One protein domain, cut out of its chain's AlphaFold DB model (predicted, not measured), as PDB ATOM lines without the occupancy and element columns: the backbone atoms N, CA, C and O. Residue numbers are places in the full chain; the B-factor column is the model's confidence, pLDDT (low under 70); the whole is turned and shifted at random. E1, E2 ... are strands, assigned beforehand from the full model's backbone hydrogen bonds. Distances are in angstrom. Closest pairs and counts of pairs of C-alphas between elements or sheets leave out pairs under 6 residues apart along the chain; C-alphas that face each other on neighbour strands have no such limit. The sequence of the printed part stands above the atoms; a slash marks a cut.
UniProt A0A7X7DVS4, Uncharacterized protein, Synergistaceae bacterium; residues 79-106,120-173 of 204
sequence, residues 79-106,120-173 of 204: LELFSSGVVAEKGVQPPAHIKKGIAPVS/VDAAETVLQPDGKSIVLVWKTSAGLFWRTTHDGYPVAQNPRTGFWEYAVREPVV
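Overview. This is residues 79 to 106 and 120 to 173 of the 204 residues of an uncharacterized protein of Synergistaceae bacterium (UniProt A0A7X7DVS4). One strongly twisted sheet of six strands is folded back on itself into two leaves, with E1 and E6 facing E4, E3 and E2, and with the short strand E5 as the hinge, close to the middle of the whole. E6 bends by 68 degrees, and a 19-residue stretch with no named element, residues 88 to 106, follows E1. The printed part has 82 residues with no named helix and six named strands, E1 to E6 along the chain; the sheet's order is E1, E6, E5, E4, E3, E2, and its clear neighbour pairs are antiparallel. The class is all strand. The whole is compact, with a radius of gyration of the C-alphas of 11.9 A, and spans 33 by 26 by 24 A.

Arrangement. E1, residues 79 to 87, is an edge strand, the antiparallel neighbour of E6, residues 164 to 173, at 146 degrees between their directions; N 82 and O 168 are 2.8 A apart, within hydrogen-bond range. E2, residues 123 to 127, is the other edge strand, and E1 and E2 are apart. E2 forms a hairpin with E3, residues 133 to 141, at 135 degrees, with N 124 and O 136 2.8 A apart. E3 forms a hairpin with E4, residues 144 to 149, at 148 degrees, with N 137 and O 148 2.7 A apart. E2, E3 and E4 are a meander, each strand the antiparallel neighbour of the one before. E4 and E5, residues 154 to 157, meet only at a point, where C-alphas 154 and 148 face each other at 4.0 A. E5 and E6 form a hairpin, with N 167 and O 154 2.8 A apart. The closest C-alphas of E1 and E5 are those of Ser 83 and Ala 156, 5.0 A apart. E3 is apart from E1 and from E6.

Along the chain. E1 begins at C-alpha 79 at (108.416, -35.991, 126.812) and is 21.3 A long from first to last C-alpha. E2 begins at C-alpha 123 at (126.028, -27.490, 110.961). E3 is 26.3 A long and E4 17.0 A. E5 has four residues. E6, the longest strand by residues with 10, is 23.3 A from first to last C-alpha, bends at residue 167 and ends at C-alpha 173 at (99.583, -36.967, 126.620).

Size, cuts and confidence. The two C-alphas farthest apart are those of Gly 131 and Val 173, 34.5 A. Residues 107 to 119 are not printed, and C-alphas 106 and 120 are 18.6 A apart across this cut, which falls in the link from E1 to E2. Of the links that are printed whole, none is long: E2 to E3, E3 to E4 and E4 to E5 are tight, and E5 to E6 is short. The mean pLDDT of the printed part is 90.8, and residue 106 is under 70.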
ATOM      1  N   LEU A  79     108.057 -37.404 126.653       85.25
ATOM      2  CA  LEU A  79     108.416 -35.991 126.812       85.25
ATOM      3  C   LEU A  79     109.133 -35.527 125.540       85.25
ATOM      4  O   LEU A  79     110.326 -35.776 125.378       85.25
ATOM      5  N   GLU A  80     108.438 -34.838 124.645       85.94
ATOM      6  CA  GLU A  80     108.975 -34.441 123.338       85.94
ATOM      7  C   GLU A  80     109.307 -32.948 123.268       85.94
ATOM      8  O   GLU A  80     108.980 -32.168 124.164       85.94
ATOM      9  N   LEU A  81     110.024 -32.559 122.212       90.25
ATOM     10  CA  LEU A  81     110.329 -31.163 121.926       90.25
ATOM     11  C   LEU A  81     109.231 -30.552 121.053       90.25
ATOM     12  O   LEU A  81     108.945 -31.062 119.973       90.25
ATOM     13  N   PHE A  82     108.683 -29.424 121.492       89.44
ATOM     14  CA  PHE A  82     107.668 -28.646 120.785       89.44
ATOM     15  C   PHE A  82     108.158 -27.227 120.523       89.44
ATOM     16  O   PHE A  82     109.018 -26.715 121.239       89.44
ATOM     17  N   SER A  83     107.610 -26.587 119.490       90.56
ATOM     18  CA  SER A  83     107.916 -25.194 119.176       90.56
ATOM     19  C   SER A  83     107.407 -24.279 120.302       90.56
ATOM     20  O   SER A  83     106.315 -24.474 120.832       90.56
ATOM     21  N   SER A  84     108.225 -23.313 120.722       92.50
ATOM     22  CA  SER A  84     107.910 -22.435 121.864       92.50
ATOM     23  C   SER A  84     107.068 -21.209 121.510       92.50
ATOM     24  O   SER A  84     106.664 -20.474 122.407       92.50
ATOM     25  N   GLY A  85     106.855 -20.927 120.224       92.50
ATOM     26  CA  GLY A  85     106.346 -19.642 119.741       92.50
ATOM     27  C   GLY A  85     107.414 -18.547 119.637       92.50
ATOM     28  O   GLY A  85     107.109 -17.444 119.189       92.50
ATOM     29  N   VAL A  86     108.665 -18.817 120.032       95.94
ATOM     30  CA  VAL A  86     109.776 -17.858 119.941       95.94
ATOM     31  C   VAL A  86     110.672 -18.221 118.764       95.94
ATOM     32  O   VAL A  86     111.355 -19.243 118.797       95.94
ATOM     33  N   VAL A  87     110.700 -17.374 117.736       96.88
ATOM     34  CA  VAL A  87     111.516 -17.585 116.530       96.88
ATOM     35  C   VAL A  87     113.005 -17.616 116.880       96.88
ATOM     36  O   VAL A  87     113.505 -16.760 117.609       96.88
ATOM     37  N   ALA A  88     113.721 -18.609 116.351       95.81
ATOM     38  CA  ALA A  88     115.170 -18.670 116.459       95.81
ATOM     39  C   ALA A  88     115.803 -17.694 115.457       95.81
ATOM     40  O   ALA A  88     115.560 -17.787 114.254       95.81
ATOM     41  N   GLU A  89     116.647 -16.786 115.940       93.69
ATOM     42  CA  GLU A  89     117.347 -15.809 115.103       93.69
ATOM     43  C   GLU A  89     118.865 -15.940 115.250       93.69
ATOM     44  O   GLU A  89     119.404 -16.268 116.312       93.69
ATOM     45  N   LYS A  90     119.589 -15.699 114.153       92.06
ATOM     46  CA  LYS A  90     121.046 -15.823 114.127       92.06
ATOM     47  C   LYS A  90     121.686 -14.779 115.044       92.06
ATOM     48  O   LYS A  90     121.540 -13.583 114.818       92.06
ATOM     49  N   GLY A  91     122.448 -15.244 116.033       89.25
ATOM     50  CA  GLY A  91     123.168 -14.381 116.976       89.25
ATOM     51  C   GLY A  91     122.295 -13.772 118.079       89.25
ATOM     52  O   GLY A  91     122.797 -12.968 118.859       89.25
ATOM     53  N   VAL A  92     121.020 -14.158 118.170       91.75
ATOM     54  CA  VAL A  92     120.097 -13.685 119.207       91.75
ATOM     55  C   VAL A  92     119.952 -14.764 120.280       91.75
ATOM     56  O   VAL A  92     119.811 -15.948 119.972       91.75
ATOM     57  N   GLN A  93     120.017 -14.372 121.555       91.31
ATOM     58  CA  GLN A  93     119.749 -15.282 122.673       91.31
ATOM     59  C   GLN A  93     118.238 -15.349 122.950       91.31
ATOM     60  O   GLN A  93     117.576 -14.308 122.918       91.31
ATOM     61  N   PRO A  94     117.686 -16.533 123.263       93.81
ATOM     62  CA  PRO A  94     116.283 -16.652 123.634       93.81
ATOM     63  C   PRO A  94     115.991 -16.046 125.018       93.81
ATOM     64  O   PRO A  94     116.907 -15.849 125.822       93.81
ATOM     65  N   PRO A  95     114.705 -15.822 125.352       95.44
ATOM     66  CA  PRO A  95     114.285 -15.495 126.712       95.44
ATOM     67  C   PRO A  95     114.734 -16.544 127.744       95.44
ATOM     68  O   PRO A  95     114.841 -17.732 127.442       95.44
ATOM     69  N   ALA A  96     114.894 -16.123 129.003       93.12
ATOM     70  CA  ALA A  96     115.491 -16.933 130.076       93.12
ATOM     71  C   ALA A  96     114.780 -18.268 130.394       93.12
ATOM     72  O   ALA A  96     115.387 -19.161 130.984       93.12
ATOM     73  N   HIS A  97     113.502 -18.425 130.036       91.44
ATOM     74  CA  HIS A  97     112.763 -19.670 130.271       91.44
ATOM     75  C   HIS A  97     113.107 -20.783 129.262       91.44
ATOM     76  O   HIS A  97     112.799 -21.948 129.516       91.44
ATOM     77  N   ILE A  98     113.771 -20.454 128.147       95.50
ATOM     78  CA  ILE A  98     114.255 -21.422 127.160       95.50
ATOM     79  C   ILE A  98     115.595 -21.988 127.627       95.50
ATOM     80  O   ILE A  98     116.571 -21.265 127.829       95.50
ATOM     81  N   LYS A  99     115.657 -23.312 127.788       94.38
ATOM     82  CA  LYS A  99     116.826 -23.995 128.354       94.38
ATOM     83  C   LYS A  99     117.677 -24.652 127.270       94.38
ATOM     84  O   LYS A  99     117.161 -25.315 126.372       94.38
ATOM     85  N   LYS A 100     118.999 -24.521 127.400       93.75
ATOM     86  CA  LYS A 100     119.976 -25.286 126.612       93.75
ATOM     87  C   LYS A 100     119.973 -26.758 127.012       93.75
ATOM     88  O   LYS A 100     119.630 -27.097 128.143       93.75
ATOM     89  N   GLY A 101     120.422 -27.614 126.096       89.50
ATOM     90  CA  GLY A 101     120.735 -29.014 126.402       89.50
ATOM     91  C   GLY A 101     119.533 -29.887 126.768       89.50
ATOM     92  O   GLY A 101     119.722 -30.991 127.269       89.50
ATOM     93  N   ILE A 102     118.303 -29.422 126.530       91.62
ATOM     94  CA  ILE A 102     117.127 -30.287 126.629       91.62
ATOM     95  C   ILE A 102     117.029 -31.143 125.360       91.62
ATOM     96  O   ILE A 102     117.269 -30.674 124.248       91.62
ATOM     97  N   ALA A 103     116.699 -32.413 125.550       88.31
ATOM     98  CA  ALA A 103     116.535 -33.397 124.492       88.31
ATOM     99  C   ALA A 103     115.128 -34.006 124.583       88.31
ATOM    100  O   ALA A 103     114.546 -34.016 125.680       88.31
ATOM    101  N   PRO A 104     114.576 -34.500 123.461       85.06
ATOM    102  CA  PRO A 104     113.360 -35.293 123.495       85.06
ATOM    103  C   PRO A 104     113.629 -36.630 124.194       85.06
ATOM    104  O   PRO A 104     114.761 -37.113 124.248       85.06
ATOM    105  N   VAL A 105     112.567 -37.238 124.704       84.44
ATOM    106  CA  VAL A 105     112.530 -38.597 125.236       84.44
ATOM    107  C   VAL A 105     111.312 -39.264 124.617       84.44
ATOM    108  O   VAL A 105     110.189 -38.827 124.856       84.44
ATOM    109  N   SER A 106     111.533 -40.301 123.814       68.81
ATOM    110  CA  SER A 106     110.457 -41.089 123.210       68.81
ATOM    111  C   SER A 106     110.225 -42.384 123.987       68.81
ATOM    112  O   SER A 106     111.115 -42.879 124.683       68.81
ATOM    113  N   VAL A 120     125.676 -36.273 112.364       83.88
ATOM    114  CA  VAL A 120     125.599 -35.751 113.738       83.88
ATOM    115  C   VAL A 120     126.657 -34.663 113.925       83.88
ATOM    116  O   VAL A 120     127.741 -34.749 113.353       83.88
ATOM    117  N   ASP A 121     126.310 -33.622 114.678       88.81
ATOM    118  CA  ASP A 121     127.121 -32.426 114.918       88.81
ATOM    119  C   ASP A 121     127.453 -31.595 113.669       88.81
ATOM    120  O   ASP A 121     128.124 -30.567 113.774       88.81
ATOM    121  N   ALA A 122     126.936 -31.960 112.492       89.12
ATOM    122  CA  ALA A 122     127.060 -31.118 111.315       89.12
ATOM    123  C   ALA A 122     126.161 -29.888 111.437       89.12
ATOM    124  O   ALA A 122     124.980 -29.983 111.793       89.12
ATOM    125  N   ALA A 123     126.743 -28.740 111.097       91.62
ATOM    126  CA  ALA A 123     126.028 -27.490 110.961       91.62
ATOM    127  C   ALA A 123     125.421 -27.367 109.556       91.62
ATOM    128  O   ALA A 123     126.092 -27.603 108.551       91.62
ATOM    129  N   GLU A 124     124.163 -26.953 109.491       91.88
ATOM    130  CA  GLU A 124     123.438 -26.629 108.269       91.88
ATOM    131  C   GLU A 124     122.915 -25.191 108.345       91.88
ATOM    132  O   GLU A 124     122.486 -24.724 109.401       91.88
ATOM    133  N   THR A 125     122.961 -24.467 107.225       94.31
ATOM    134  CA  THR A 125     122.320 -23.151 107.119       94.31
ATOM    135  C   THR A 125     120.929 -23.332 106.535       94.31
ATOM    136  O   THR A 125     120.785 -23.886 105.447       94.31
ATOM    137  N   VAL A 126     119.917 -22.854 107.252       93.56
ATOM    138  CA  VAL A 126     118.505 -22.969 106.878       93.56
ATOM    139  C   VAL A 126     117.902 -21.574 106.756       93.56
ATOM    140  O   VAL A 126     118.262 -20.673 107.514       93.56
ATOM    141  N   LEU A 127     116.999 -21.388 105.791       94.81
ATOM    142  CA  LEU A 127     116.208 -20.167 105.658       94.81
ATOM    143  C   LEU A 127     114.948 -20.265 106.516       94.81
ATOM    144  O   LEU A 127     114.210 -21.247 106.445       94.81
ATOM    145  N   GLN A 128     114.707 -19.228 107.307       95.62
ATOM    146  CA  GLN A 128     113.411 -18.958 107.906       95.62
ATOM    147  C   GLN A 128     112.412 -18.527 106.812       95.62
ATOM    148  O   GLN A 128     112.832 -18.059 105.746       95.62
ATOM    149  N   PRO A 129     111.094 -18.633 107.057       95.94
ATOM    150  CA  PRO A 129     110.066 -18.170 106.121       95.94
ATOM    151  C   PRO A 129     110.177 -16.691 105.715       95.94
ATOM    152  O   PRO A 129     109.752 -16.331 104.623       95.94
ATOM    153  N   ASP A 130     110.771 -15.838 106.556       93.62
ATOM    154  CA  ASP A 130     111.030 -14.420 106.258       93.62
ATOM    155  C   ASP A 130     112.303 -14.179 105.413       93.62
ATOM    156  O   ASP A 130     112.674 -13.036 105.148       93.62
ATOM    157  N   GLY A 131     112.990 -15.246 104.994       94.19
ATOM    158  CA  GLY A 131     114.219 -15.191 104.206       94.19
ATOM    159  C   GLY A 131     115.496 -14.987 105.025       94.19
ATOM    160  O   GLY A 131     116.589 -15.021 104.450       94.19
ATOM    161  N   LYS A 132     115.420 -14.815 106.352       92.69
ATOM    162  CA  LYS A 132     116.621 -14.760 107.197       92.69
ATOM    163  C   LYS A 132     117.252 -16.145 107.316       92.69
ATOM    164  O   LYS A 132     116.566 -17.154 107.423       92.69
ATOM    165  N   SER A 133     118.581 -16.200 107.348       94.38
ATOM    166  CA  SER A 133     119.301 -17.458 107.567       94.38
ATOM    167  C   SER A 133     119.581 -17.709 109.047       94.38
ATOM    168  O   SER A 133     119.947 -16.798 109.791       94.38
ATOM    169  N   ILE A 134     119.482 -18.971 109.450       95.56
ATOM    170  CA  ILE A 134     119.906 -19.490 110.752       95.56
ATOM    171  C   ILE A 134     120.842 -20.682 110.562       95.56
ATOM    172  O   ILE A 134     120.842 -21.321 109.512       95.56
ATOM    173  N   VAL A 135     121.647 -20.981 111.584       95.19
ATOM    174  CA  VAL A 135     122.537 -22.150 111.595       95.19
ATOM    175  C   VAL A 135     122.018 -23.161 112.603       95.19
ATOM    176  O   VAL A 135     121.912 -22.851 113.793       95.19
ATOM    177  N   LEU A 136     121.718 -24.362 112.119       95.38
ATOM    178  CA  LEU A 136     121.261 -25.487 112.921       95.38
ATOM    179  C   LEU A 136     122.339 -26.559 112.995       95.38
ATOM    180  O   LEU A 136     123.090 -26.750 112.051       95.38
ATOM    181  N   VAL A 137     122.404 -27.264 114.117       95.19
ATOM    182  CA  VAL A 137     123.342 -28.356 114.369       95.19
ATOM    183  C   VAL A 137     122.549 -29.602 114.724       95.19
ATOM    184  O   VAL A 137     121.737 -29.579 115.656       95.19
ATOM    185  N   TRP A 138     122.799 -30.686 113.994       92.75
ATOM    186  CA  TRP A 138     122.182 -31.985 114.245       92.75
ATOM    187  C   TRP A 138     122.705 -32.619 115.531       92.75
ATOM    188  O   TRP A 138     123.907 -32.630 115.786       92.75
ATOM    189  N   LYS A 139     121.803 -33.186 116.330       91.44
ATOM    190  CA  LYS A 139     122.113 -33.892 117.576       91.44
ATOM    191  C   LYS A 139     121.440 -35.254 117.600       91.44
ATOM    192  O   LYS A 139     120.397 -35.446 116.976       91.44
ATOM    193  N   THR A 140     122.039 -36.187 118.338       85.81
ATOM    194  CA  THR A 140     121.458 -37.505 118.592       85.81
ATOM    195  C   THR A 140     121.724 -37.981 120.015       85.81
ATOM    196  O   THR A 140     122.735 -37.627 120.620       85.81
ATOM    197  N   SER A 141     120.805 -38.784 120.546       83.06
ATOM    198  CA  SER A 141     120.962 -39.538 121.791       83.06
ATOM    199  C   SER A 141     119.919 -40.646 121.838       83.06
ATOM    200  O   SER A 141     118.761 -40.399 121.511       83.06
ATOM    201  N   ALA A 142     120.310 -41.856 122.246       77.31
ATOM    202  CA  ALA A 142     119.405 -43.000 122.416       77.31
ATOM    203  C   ALA A 142     118.481 -43.265 121.201       77.31
ATOM    204  O   ALA A 142     117.307 -43.588 121.358       77.31
ATOM    205  N   GLY A 143     119.000 -43.091 119.979       72.94
ATOM    206  CA  GLY A 143     118.233 -43.272 118.737       72.94
ATOM    207  C   GLY A 143     117.288 -42.118 118.381       72.94
ATOM    208  O   GLY A 143     116.637 -42.166 117.342       72.94
ATOM    209  N   LEU A 144     117.233 -41.066 119.198       79.75
ATOM    210  CA  LEU A 144     116.506 -39.833 118.914       79.75
ATOM    211  C   LEU A 144     117.403 -38.848 118.180       79.75
ATOM    212  O   LEU A 144     118.617 -38.824 118.387       79.75
ATOM    213  N   PHE A 145     116.789 -38.008 117.353       85.00
ATOM    214  CA  PHE A 145     117.461 -36.958 116.601       85.00
ATOM    215  C   PHE A 145     116.711 -35.646 116.782       85.00
ATOM    216  O   PHE A 145     115.484 -35.621 116.787       85.00
ATOM    217  N   TRP A 146     117.449 -34.554 116.930       91.88
ATOM    218  CA  TRP A 146     116.883 -33.210 116.997       91.88
ATOM    219  C   TRP A 146     117.899 -32.191 116.490       91.88
ATOM    220  O   TRP A 146     119.044 -32.527 116.177       91.88
ATOM    221  N   ARG A 147     117.475 -30.931 116.392       94.38
ATOM    222  CA  ARG A 147     118.329 -29.825 115.959       94.38
ATOM    223  C   ARG A 147     118.490 -28.814 117.076       94.38
ATOM    224  O   ARG A 147     117.607 -28.632 117.910       94.38
ATOM    225  N   THR A 148     119.639 -28.160 117.074       96.00
ATOM    226  CA  THR A 148     119.968 -27.076 117.999       96.00
ATOM    227  C   THR A 148     120.495 -25.870 117.236       96.00
ATOM    228  O   THR A 148     121.017 -26.025 116.140       96.00
ATOM    229  N   THR A 149     120.403 -24.670 117.799       95.38
ATOM    230  CA  THR A 149     121.248 -23.543 117.389       95.38
ATOM    231  C   THR A 149     122.719 -23.887 117.629       95.38
ATOM    232  O   THR A 149     123.016 -24.718 118.488       95.38
ATOM    233  N   HIS A 150     123.645 -23.149 117.012       91.75
ATOM    234  CA  HIS A 150     125.077 -23.233 117.344       91.75
ATOM    235  C   HIS A 150     125.354 -23.178 118.864       91.75
ATOM    236  O   HIS A 150     126.161 -23.943 119.381       91.75
ATOM    237  N   ASP A 151     124.608 -22.350 119.602       91.75
ATOM    238  CA  ASP A 151     124.791 -22.168 121.051       91.75
ATOM    239  C   ASP A 151     124.156 -23.265 121.926       91.75
ATOM    240  O   ASP A 151     124.139 -23.135 123.157       91.75
ATOM    241  N   GLY A 152     123.617 -24.326 121.317       93.25
ATOM    242  CA  GLY A 152     123.071 -25.492 122.015       93.25
ATOM    243  C   GLY A 152     121.622 -25.368 122.501       93.25
ATOM    244  O   GLY A 152     121.195 -26.176 123.329       93.25
ATOM    245  N   TYR A 153     120.852 -24.388 122.017       95.88
ATOM    246  CA  TYR A 153     119.408 -24.338 122.261       95.88
ATOM    247  C   TYR A 153     118.680 -25.231 121.262       95.88
ATOM    248  O   TYR A 153     118.890 -25.064 120.063       95.88
ATOM    249  N   PRO A 154     117.832 -26.168 121.699       95.88
ATOM    250  CA  PRO A 154     117.063 -26.976 120.772       95.88
ATOM    251  C   PRO A 154     116.044 -26.124 120.030       95.88
ATOM    252  O   PRO A 154     115.553 -25.123 120.553       95.88
ATOM    253  N   VAL A 155     115.746 -26.531 118.802       96.56
ATOM    254  CA  VAL A 155     114.774 -25.871 117.936       96.56
ATOM    255  C   VAL A 155     113.810 -26.890 117.346       96.56
ATOM    256  O   VAL A 155     114.174 -28.044 117.111       96.56
ATOM    257  N   ALA A 156     112.587 -26.449 117.089       94.00
ATOM    258  CA  ALA A 156     111.563 -27.217 116.402       94.00
ATOM    259  C   ALA A 156     110.890 -26.320 115.365       94.00
ATOM    260  O   ALA A 156     110.693 -25.126 115.599       94.00
ATOM    261  N   GLN A 157     110.548 -26.885 114.210       92.25
ATOM    262  CA  GLN A 157     109.798 -26.142 113.211       92.25
ATOM    263  C   GLN A 157     108.336 -26.051 113.648       92.25
ATOM    264  O   GLN A 157     107.702 -27.066 113.933       92.25
ATOM    265  N   ASN A 158     107.797 -24.838 113.694       89.81
ATOM    266  CA  ASN A 158     106.381 -24.617 113.905       89.81
ATOM    267  C   ASN A 158     105.628 -25.052 112.636       89.81
ATOM    268  O   ASN A 158     105.820 -24.448 111.578       89.81
ATOM    269  N   PRO A 159     104.757 -26.073 112.705       81.88
ATOM    270  CA  PRO A 159     104.099 -26.621 111.521       81.88
ATOM    271  C   PRO A 159     103.103 -25.651 110.872       81.88
ATOM    272  O   PRO A 159     102.727 -25.853 109.721       81.88
ATOM    273  N   ARG A 160     102.655 -24.609 111.586       79.88
ATOM    274  CA  ARG A 160     101.718 -23.611 111.049       79.88
ATOM    275  C   ARG A 160     102.420 -22.477 110.331       79.88
ATOM    276  O   ARG A 160     101.971 -22.049 109.276       79.88
ATOM    277  N   THR A 161     103.481 -21.960 110.936       86.06
ATOM    278  CA  THR A 161     104.167 -20.763 110.437       86.06
ATOM    279  C   THR A 161     105.385 -21.115 109.586       86.06
ATOM    280  O   THR A 161     105.883 -20.272 108.849       86.06
ATOM    281  N   GLY A 162     105.880 -22.352 109.687       88.88
ATOM    282  CA  GLY A 162     107.099 -22.820 109.035       88.88
ATOM    283  C   GLY A 162     108.389 -22.310 109.684       88.88
ATOM    284  O   GLY A 162     109.470 -22.731 109.269       88.88
ATOM    285  N   PHE A 163     108.303 -21.433 110.690       95.75
ATOM    286  CA  PHE A 163     109.475 -20.895 111.376       95.75
ATOM    287  C   PHE A 163     110.131 -21.966 112.238       95.75
ATOM    288  O   PHE A 163     109.461 -22.734 112.925       95.75
ATOM    289  N   TRP A 164     111.458 -21.979 112.252       96.56
ATOM    290  CA  TRP A 164     112.213 -22.644 113.302       96.56
ATOM    291  C   TRP A 164     112.159 -21.783 114.553       96.56
ATOM    292  O   TRP A 164     112.649 -20.652 114.571       96.56
ATOM    293  N   GLU A 165     111.557 -22.327 115.595       96.62
ATOM    294  CA  GLU A 165     111.424 -21.694 116.897       96.62
ATOM    295  C   GLU A 165     112.315 -22.418 117.897       96.62
ATOM    296  O   GLU A 165     112.630 -23.601 117.728       96.62
ATOM    297  N   TYR A 166     112.704 -21.734 118.971       97.06
ATOM    298  CA  TYR A 166     113.273 -22.419 120.122       97.06
ATOM    299  C   TYR A 166     112.303 -23.490 120.601       97.06
ATOM    300  O   TYR A 166     111.089 -23.283 120.597       97.06
ATOM    301  N   ALA A 167     112.831 -24.637 121.002       94.88
ATOM    302  CA  ALA A 167     112.015 -25.730 121.477       94.88
ATOM    303  C   ALA A 167     111.874 -25.695 122.999       94.88
ATOM    304  O   ALA A 167     112.828 -25.422 123.731       94.88
ATOM    305  N   VAL A 168     110.683 -26.045 123.463       92.75
ATOM    306  CA  VAL A 168     110.392 -26.410 124.848       92.75
ATOM    307  C   VAL A 168     110.155 -27.910 124.931       92.75
ATOM    308  O   VAL A 168     109.807 -28.547 123.941       92.75
ATOM    309  N   ARG A 169     110.367 -28.493 126.112       89.88
ATOM    310  CA  ARG A 169     110.059 -29.902 126.353       89.88
ATOM    311  C   ARG A 169     108.685 -30.011 126.996       89.88
ATOM    312  O   ARG A 169     108.511 -29.517 128.108       89.88
ATOM    313  N   GLU A 170     107.762 -30.694 126.334       86.25
ATOM    314  CA  GLU A 170     106.393 -30.884 126.815       86.25
ATOM    315  C   GLU A 170     106.006 -32.366 126.892       86.25
ATOM    316  O   GLU A 170     106.535 -33.196 126.145       86.25
ATOM    317  N   PRO A 171     105.085 -32.719 127.803       86.50
ATOM    318  CA  PRO A 171     104.513 -34.051 127.854       86.50
ATOM    319  C   PRO A 171     103.619 -34.345 126.651       86.50
ATOM    320  O   PRO A 171     102.649 -33.636 126.377       86.50
ATOM    321  N   VAL A 172     103.887 -35.472 126.000       83.50
ATOM    322  CA  VAL A 172     102.955 -36.107 125.073       83.50
ATOM    323  C   VAL A 172     101.938 -36.869 125.904       83.50
ATOM    324  O   VAL A 172     102.266 -37.885 126.518       83.50
ATOM    325  N   VAL A 173     100.718 -36.343 125.946       86.31
ATOM    326  CA  VAL A 173      99.583 -36.967 126.620       86.31
ATOM    327  C   VAL A 173      98.646 -37.522 125.563       86.31
ATOM    328  O   VAL A 173      98.201 -36.797 124.679       86.31
TER     329      VAL A 173